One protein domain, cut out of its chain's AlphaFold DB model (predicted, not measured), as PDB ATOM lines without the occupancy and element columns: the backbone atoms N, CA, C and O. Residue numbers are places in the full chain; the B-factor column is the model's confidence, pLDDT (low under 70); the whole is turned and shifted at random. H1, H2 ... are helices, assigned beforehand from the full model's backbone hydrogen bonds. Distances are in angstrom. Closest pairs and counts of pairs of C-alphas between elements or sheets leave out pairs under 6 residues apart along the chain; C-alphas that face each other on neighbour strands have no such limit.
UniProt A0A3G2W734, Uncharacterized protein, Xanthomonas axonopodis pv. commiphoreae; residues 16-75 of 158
ATOM      1  N   ALA A  16     167.659 176.449 172.879       82.19
ATOM      2  CA  ALA A  16     167.390 176.309 171.454       82.19
ATOM      3  C   ALA A  16     168.184 177.372 170.673       82.19
ATOM      4  O   ALA A  16     168.074 178.557 171.006       82.19
ATOM      5  N   PRO A  17     168.958 176.987 169.642       86.75
ATOM      6  CA  PRO A  17     169.672 177.957 168.827       86.75
ATOM      7  C   PRO A  17     168.679 178.840 168.067       86.75
ATOM      8  O   PRO A  17     167.614 178.382 167.639       86.75
ATOM      9  N   SER A  18     169.041 180.104 167.867       91.06
ATOM     10  CA  SER A  18     168.332 180.979 166.936       91.06
ATOM     11  C   SER A  18     168.729 180.602 165.511       91.06
ATOM     12  O   SER A  18     169.903 180.630 165.162       91.06
ATOM     13  N   LEU A  19     167.741 180.207 164.709       92.12
ATOM     14  CA  LEU A  19     167.916 179.798 163.306       92.12
ATOM     15  C   LEU A  19     167.137 180.709 162.347       92.12
ATOM     16  O   LEU A  19     166.855 180.327 161.213       92.12
ATOM     17  N   GLY A  20     166.685 181.848 162.862       93.19
ATOM     18  CA  GLY A  20     165.888 182.822 162.144       93.19
ATOM     19  C   GLY A  20     166.726 183.886 161.454       93.19
ATOM     20  O   GLY A  20     167.917 183.699 161.212       93.19
ATOM     21  N   PHE A  21     166.088 185.014 161.169       94.44
ATOM     22  CA  PHE A  21     166.717 186.198 160.595       94.44
ATOM     23  C   PHE A  21     166.254 187.453 161.333       94.44
ATOM     24  O   PHE A  21     165.196 187.452 161.965       94.44
ATOM     25  N   ASP A  22     167.072 188.501 161.295       94.69
ATOM     26  CA  ASP A  22     166.731 189.762 161.945       94.69
ATOM     27  C   ASP A  22     165.574 190.451 161.214       94.69
ATOM     28  O   ASP A  22     165.505 190.416 159.985       94.69
ATOM     29  N   VAL A  23     164.646 191.013 161.985       94.19
ATOM     30  CA  VAL A  23     163.438 191.668 161.473       94.19
ATOM     31  C   VAL A  23     163.196 192.909 162.305       94.19
ATOM     32  O   VAL A  23     162.902 192.816 163.499       94.19
ATOM     33  N   SER A  24     163.272 194.072 161.665       95.38
ATOM     34  CA  SER A  24     162.889 195.319 162.304       95.38
ATOM     35  C   SER A  24     161.381 195.319 162.584       95.38
ATOM     36  O   SER A  24     160.589 194.938 161.716       95.38
ATOM     37  N   PRO A  25     160.932 195.795 163.760       96.31
ATOM     38  CA  PRO A  25     159.513 195.990 164.043       96.31
ATOM     39  C   PRO A  25     158.779 196.837 162.991       96.31
ATOM     40  O   PRO A  25     157.572 196.664 162.826       96.31
ATOM     41  N   ASP A  26     159.489 197.712 162.277       96.25
ATOM     42  CA  ASP A  26     158.928 198.580 161.234       96.25
ATOM     43  C   ASP A  26     158.663 197.840 159.912       96.25
ATOM     44  O   ASP A  26     157.878 198.299 159.085       96.25
ATOM     45  N   GLU A  27     159.271 196.667 159.712       96.19
ATOM     46  CA  GLU A  27     158.976 195.800 158.564       96.19
ATOM     47  C   GLU A  27     157.634 195.073 158.718       96.19
ATOM     48  O   GLU A  27     157.101 194.539 157.739       96.19
ATOM     49  N   VAL A  28     157.089 195.042 159.939       97.31
ATOM     50  CA  VAL A  28     155.828 194.381 160.270       97.31
ATOM     51  C   VAL A  28     154.648 195.294 159.949       97.31
ATOM     52  O   VAL A  28     154.600 196.454 160.355       97.31
ATOM     53  N   HIS A  29     153.641 194.756 159.262       97.44
ATOM     54  CA  HIS A  29     152.480 195.527 158.835       97.44
ATOM     55  C   HIS A  29     151.739 196.166 160.033       97.44
ATOM     56  O   HIS A  29     151.362 195.455 160.973       97.44
ATOM     57  N   PRO A  30     151.394 197.470 159.975       96.81
ATOM     58  CA  PRO A  30     150.817 198.223 161.101       96.81
ATOM     59  C   PRO A  30     149.397 197.795 161.512       96.81
ATOM     60  O   PRO A  30     148.837 198.319 162.470       96.81
ATOM     61  N   ILE A  31     148.799 196.830 160.806       96.25
ATOM     62  CA  ILE A  31     147.503 196.235 161.176       96.25
ATOM     63  C   ILE A  31     147.619 195.351 162.427       96.25
ATOM     64  O   ILE A  31     146.622 195.097 163.103       96.25
ATOM     65  N   LEU A  32     148.828 194.868 162.738       97.12
ATOM     66  CA  LEU A  32     149.094 194.086 163.939       97.12
ATOM     67  C   LEU A  32     149.165 195.004 165.164       97.12
ATOM     68  O   LEU A  32     149.832 196.035 165.165       97.12
ATOM     69  N   LYS A  33     148.523 194.584 166.258       96.94
ATOM     70  CA  LYS A  33     148.680 195.227 167.572       96.94
ATOM     71  C   LYS A  33     150.126 195.057 168.072       96.94
ATOM     72  O   LYS A  33     150.755 194.059 167.717       96.94
ATOM     73  N   PRO A  34     150.625 195.920 168.980       97.31
ATOM     74  CA  PRO A  34     152.014 195.861 169.452       97.31
ATOM     75  C   PRO A  34     152.477 194.463 169.896       97.31
ATOM     76  O   PRO A  34     153.452 193.944 169.371       97.31
ATOM     77  N   HIS A  35     151.700 193.767 170.733       96.12
ATOM     78  CA  HIS A  35     152.047 192.407 171.180       96.12
ATOM     79  C   HIS A  35     152.073 191.358 170.050       96.12
ATOM     80  O   HIS A  35     152.773 190.349 170.143       96.12
ATOM     81  N   GLN A  36     151.282 191.558 168.992       97.81
ATOM     82  CA  GLN A  36     151.247 190.670 167.829       97.81
ATOM     83  C   GLN A  36     152.490 190.888 166.975       97.81
ATOM     84  O   GLN A  36     153.103 189.914 166.552       97.81
ATOM     85  N   ARG A  37     152.885 192.153 166.776       98.00
ATOM     86  CA  ARG A  37     154.144 192.517 166.124       98.00
ATOM     87  C   ARG A  37     155.330 191.898 166.853       98.00
ATOM     88  O   ARG A  37     156.131 191.217 166.223       98.00
ATOM     89  N   ASP A  38     155.392 192.047 168.171       97.31
ATOM     90  CA  ASP A  38     156.496 191.506 168.968       97.31
ATOM     91  C   ASP A  38     156.537 189.966 168.895       97.31
ATOM     92  O   ASP A  38     157.609 189.370 168.804       97.31
ATOM     93  N   SER A  39     155.369 189.310 168.836       96.94
ATOM     94  CA  SER A  39     155.271 187.857 168.610       96.94
ATOM     95  C   SER A  39     155.807 187.436 167.236       96.94
ATOM     96  O   SER A  39     156.472 186.405 167.134       96.94
ATOM     97  N   VAL A  40     155.527 188.216 166.185       97.75
ATOM     98  CA  VAL A  40     156.031 187.977 164.822       97.75
ATOM     99  C   VAL A  40     157.548 188.137 164.771       97.75
ATOM    100  O   VAL A  40     158.221 187.222 164.301       97.75
ATOM    101  N   VAL A  41     158.083 189.244 165.298       97.50
ATOM    102  CA  VAL A  41     159.533 189.500 165.345       97.50
ATOM    103  C   VAL A  41     160.232 188.372 166.101       97.50
ATOM    104  O   VAL A  41     161.128 187.731 165.561       97.50
ATOM    105  N   TRP A  42     159.754 188.021 167.299       96.00
ATOM    106  CA  TRP A  42     160.326 186.923 168.082       96.00
ATOM    107  C   TRP A  42     160.315 185.582 167.336       96.00
ATOM    108  O   TRP A  42     161.299 184.833 167.374       96.00
ATOM    109  N   ALA A  43     159.214 185.263 166.651       96.12
ATOM    110  CA  ALA A  43     159.097 184.025 165.893       96.12
ATOM    111  C   ALA A  43     160.092 183.983 164.723       96.12
ATOM    112  O   ALA A  43     160.783 182.975 164.554       96.12
ATOM    113  N   LEU A  44     160.200 185.075 163.960       96.25
ATOM    114  CA  LEU A  44     161.080 185.175 162.796       96.25
ATOM    115  C   LEU A  44     162.559 185.198 163.183       96.25
ATOM    116  O   LEU A  44     163.320 184.429 162.603       96.25
ATOM    117  N   SER A  45     162.953 185.961 164.206       95.19
ATOM    118  CA  SER A  45     164.336 185.988 164.714       95.19
ATOM    119  C   SER A  45     164.753 184.654 165.325       95.19
ATOM    120  O   SER A  45     165.895 184.208 165.195       95.19
ATOM    121  N   GLY A  46     163.814 183.959 165.967       93.31
ATOM    122  CA  GLY A  46     164.057 182.632 166.509       93.31
ATOM    123  C   GLY A  46     164.083 181.516 165.457       93.31
ATOM    124  O   GLY A  46     164.679 180.465 165.714       93.31
ATOM    125  N   GLY A  47     163.444 181.707 164.300       91.12
ATOM    126  CA  GLY A  47     163.323 180.713 163.235       91.12
ATOM    127  C   GLY A  47     162.356 179.583 163.594       91.12
ATOM    128  O   GLY A  47     161.147 179.714 163.440       91.12
ATOM    129  N   ARG A  48     162.870 178.444 164.077       90.12
ATOM    130  CA  ARG A  48     162.079 177.238 164.411       90.12
ATOM    131  C   ARG A  48     161.260 177.420 165.701       90.12
ATOM    132  O   ARG A  48     161.496 176.743 166.699       90.12
ATOM    133  N   ARG A  49     160.326 178.371 165.692       91.56
ATOM    134  CA  ARG A  49     159.491 178.773 166.830       91.56
ATOM    135  C   ARG A  49     158.029 178.411 166.595       91.56
ATOM    136  O   ARG A  49     157.551 178.388 165.467       91.56
ATOM    137  N   ALA A  50     157.317 178.167 167.689       91.56
ATOM    138  CA  ALA A  50     155.876 177.960 167.693       91.56
ATOM    139  C   ALA A  50     155.220 178.954 168.658       91.56
ATOM    140  O   ALA A  50     155.730 179.194 169.752       91.56
ATOM    141  N   LEU A  51     154.088 179.528 168.245       93.25
ATOM    142  CA  LEU A  51     153.299 180.474 169.033       93.25
ATOM    143  C   LEU A  51     152.025 179.784 169.544       93.25
ATOM    144  O   LEU A  51     151.086 179.552 168.782       93.25
ATOM    145  N   PHE A  52     151.965 179.479 170.842       94.50
ATOM    146  CA  PHE A  52     150.804 178.846 171.480       94.50
ATOM    147  C   PHE A  52     149.926 179.891 172.172       94.50
ATOM    148  O   PHE A  52     150.089 180.201 173.346       94.50
ATOM    149  N   GLN A  53     148.995 180.469 171.416       93.12
ATOM    150  CA  GLN A  53     148.160 181.584 171.872       93.12
ATOM    151  C   GLN A  53     146.708 181.150 172.147       93.12
ATOM    152  O   GLN A  53     146.209 180.186 171.562       93.12
ATOM    153  N   ARG A  54     145.976 181.880 172.997       94.25
ATOM    154  CA  ARG A  54     144.525 181.691 173.211       94.25
ATOM    155  C   ARG A  54     143.703 182.213 172.016       94.25
ATOM    156  O   ARG A  54     144.211 182.938 171.161       94.25
ATOM    157  N   PHE A  55     142.433 181.809 171.913       92.56
ATOM    158  CA  PHE A  55     141.465 182.423 170.991       92.56
ATOM    159  C   PHE A  55     141.386 183.949 171.189       92.56
ATOM    160  O   PHE A  55     141.513 184.430 172.312       92.56
ATOM    161  N   GLY A  56     141.198 184.699 170.098       92.12
ATOM    162  CA  GLY A  56     141.094 186.164 170.119       92.12
ATOM    163  C   GLY A  56     142.421 186.937 170.067       92.12
ATOM    164  O   GLY A  56     142.398 188.150 169.896       92.12
ATOM    165  N   LEU A  57     143.583 186.270 170.131       94.56
ATOM    166  CA  LEU A  57     144.897 186.942 170.088       94.56
ATOM    167  C   LEU A  57     145.407 187.269 168.668       94.56
ATOM    168  O   LEU A  57     146.521 187.750 168.492       94.56
ATOM    169  N   GLY A  58     144.585 187.054 167.634       94.00
ATOM    170  CA  GLY A  58     144.899 187.406 166.238       94.00
ATOM    171  C   GLY A  58     146.009 186.572 165.593       94.00
ATOM    172  O   GLY A  58     146.806 187.086 164.812       94.00
ATOM    173  N   LYS A  59     146.022 185.268 165.890       94.75
ATOM    174  CA  LYS A  59     146.932 184.266 165.309       94.75
ATOM    175  C   LYS A  59     146.977 184.310 163.784       94.75
ATOM    176  O   LYS A  59     148.057 184.219 163.220       94.75
ATOM    177  N   SER A  60     145.823 184.466 163.131       94.56
ATOM    178  CA  SER A  60     145.728 184.454 161.669       94.56
ATOM    179  C   SER A  60     146.550 185.579 161.042       94.56
ATOM    180  O   SER A  60     147.344 185.325 160.144       94.56
ATOM    181  N   MET A  61     146.434 186.806 161.563       96.94
ATOM    182  CA  MET A  61     147.210 187.943 161.057       96.94
ATOM    183  C   MET A  61     148.704 187.778 161.336       96.94
ATOM    184  O   MET A  61     149.515 188.041 160.454       96.94
ATOM    185  N   GLN A  62     149.072 187.269 162.517       97.06
ATOM    186  CA  GLN A  62     150.470 186.959 162.833       97.06
ATOM    187  C   GLN A  62     151.052 185.899 161.887       97.06
ATOM    188  O   GLN A  62     152.160 186.063 161.394       97.06
ATOM    189  N   GLN A  63     150.308 184.828 161.594       95.19
ATOM    190  CA  GLN A  63     150.751 183.762 160.693       95.19
ATOM    191  C   GLN A  63     150.924 184.251 159.258       95.19
ATOM    192  O   GLN A  63     151.935 183.942 158.631       95.19
ATOM    193  N   LEU A  64     149.971 185.032 158.744       96.56
ATOM    194  CA  LEU A  64     150.084 185.627 157.412       96.56
ATOM    195  C   LEU A  64     151.309 186.535 157.314       96.56
ATOM    196  O   LEU A  64     152.032 186.488 156.321       96.56
ATOM    197  N   GLU A  65     151.571 187.309 158.362       97.00
ATOM    198  CA  GLU A  65     152.693 188.232 158.387       97.00
ATOM    199  C   GLU A  65     154.047 187.520 158.508       97.00
ATOM    200  O   GLU A  65     154.978 187.839 157.767       97.00
ATOM    201  N   ILE A  66     154.130 186.473 159.337       96.44
ATOM    202  CA  ILE A  66     155.283 185.561 159.381       96.44
ATOM    203  C   ILE A  66     155.537 184.980 157.988       96.44
ATOM    204  O   ILE A  66     156.671 185.000 157.516       96.44
ATOM    205  N   MET A  67     154.499 184.494 157.298       93.56
ATOM    206  CA  MET A  67     154.645 183.939 155.949       93.56
ATOM    207  C   MET A  67     155.089 184.990 154.931       93.56
ATOM    208  O   MET A  67     155.916 184.687 154.075       93.56
ATOM    209  N   ARG A  68     154.574 186.224 155.006       94.62
ATOM    210  CA  ARG A  68     154.958 187.316 154.101       94.62
ATOM    211  C   ARG A  68     156.443 187.652 154.241       94.62
ATOM    212  O   ARG A  68     157.147 187.676 153.232       94.62
ATOM    213  N   LEU A  69     156.907 187.864 155.472       94.19
ATOM    214  CA  LEU A  69     158.291 188.230 155.771       94.19
ATOM    215  C   LEU A  69     159.255 187.068 155.521       94.19
ATOM    216  O   LEU A  69     160.265 187.247 154.846       94.19
ATOM    217  N   ALA A  70     158.915 185.853 155.960       92.19
ATOM    218  CA  ALA A  70     159.729 184.667 155.692       92.19
ATOM    219  C   ALA A  70     159.853 184.390 154.189       92.19
ATOM    220  O   ALA A  70     160.936 184.061 153.712       92.19
ATOM    221  N   ARG A  71     158.767 184.563 153.421       89.00
ATOM    222  CA  ARG A  71     158.802 184.427 151.961       89.00
ATOM    223  C   ARG A  71     159.683 185.496 151.323       89.00
ATOM    224  O   ARG A  71     160.439 185.165 150.417       89.00
ATOM    225  N   ALA A  72     159.601 186.746 151.772       88.50
ATOM    226  CA  ALA A  72     160.452 187.823 151.267       88.50
ATOM    227  C   ALA A  72     161.938 187.535 151.539       88.50
ATOM    228  O   ALA A  72     162.733 187.521 150.602       88.50
ATOM    229  N   HIS A  73     162.285 187.182 152.779       87.94
ATOM    230  CA  HIS A  73     163.644 186.796 153.166       87.94
ATOM    231  C   HIS A  73     164.154 185.587 152.371       87.94
ATOM    232  O   HIS A  73     165.309 185.529 151.957       87.94
ATOM    233  N   ALA A  74     163.277 184.620 152.105       83.25
ATOM    234  CA  ALA A  74     163.618 183.426 151.353       83.25
ATOM    235  C   ALA A  74     163.813 183.662 149.845       83.25
ATOM    236  O   ALA A  74     164.125 182.679 149.179       83.25
ATOM    237  N   GLY A  75     163.646 184.876 149.305       79.31
ATOM    238  CA  GLY A  75     163.733 185.148 147.863       79.31
ATOM    239  C   GLY A  75     162.427 184.885 147.101       79.31
ATOM    240  O   GLY A  75     162.438 184.539 145.922       79.31
TER     241      GLY A  75
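What this domain is: This is residues 16 to 75 of the 158 residues of an uncharacterized protein of Xanthomonas axonopodis pv. commiphoreae (UniProt A0A3G2W734). Two helices, H1 and H2, cross obliquely as a touching pair that runs the same way, and the long link between them runs back from the end of H1 to the start of H2. A long stretch, residues 16 to 33, loops past H1 before it begins. The printed part has 60 residues with two named helices, H1 then H2, and no named strand; the class is all helix, with 28 residues in named elements, under half. It is compact, with a radius of gyration of the C-alphas of 10.9 A, and spans 29 by 25 by 16 A.

How they stand to each other: H1, residues 34 to 46, touches H2, residues 59 to 73. The closest C-alphas are those of Val 40 and Gln 62, 6.0 A apart. The two run the same way at a steep tilt of 44 degrees. In H1 and H2 every O i to N i+4 pair is within hydrogen-bond range.

Where its parts are: H1 begins at C-alpha 34, (152.014, 195.861, 169.452), and is 18.1 A long. H2 is 20.8 A long and ends at C-alpha 73, (163.644, 186.796, 153.166).

The domain as a whole: The C-alphas of Phe 55 and Gly 75 are the two farthest apart, 32.2 A. The printed part has no cut. The link from H1 to H2, 12 residues, is long. No printed residue is under 70 in pLDDT.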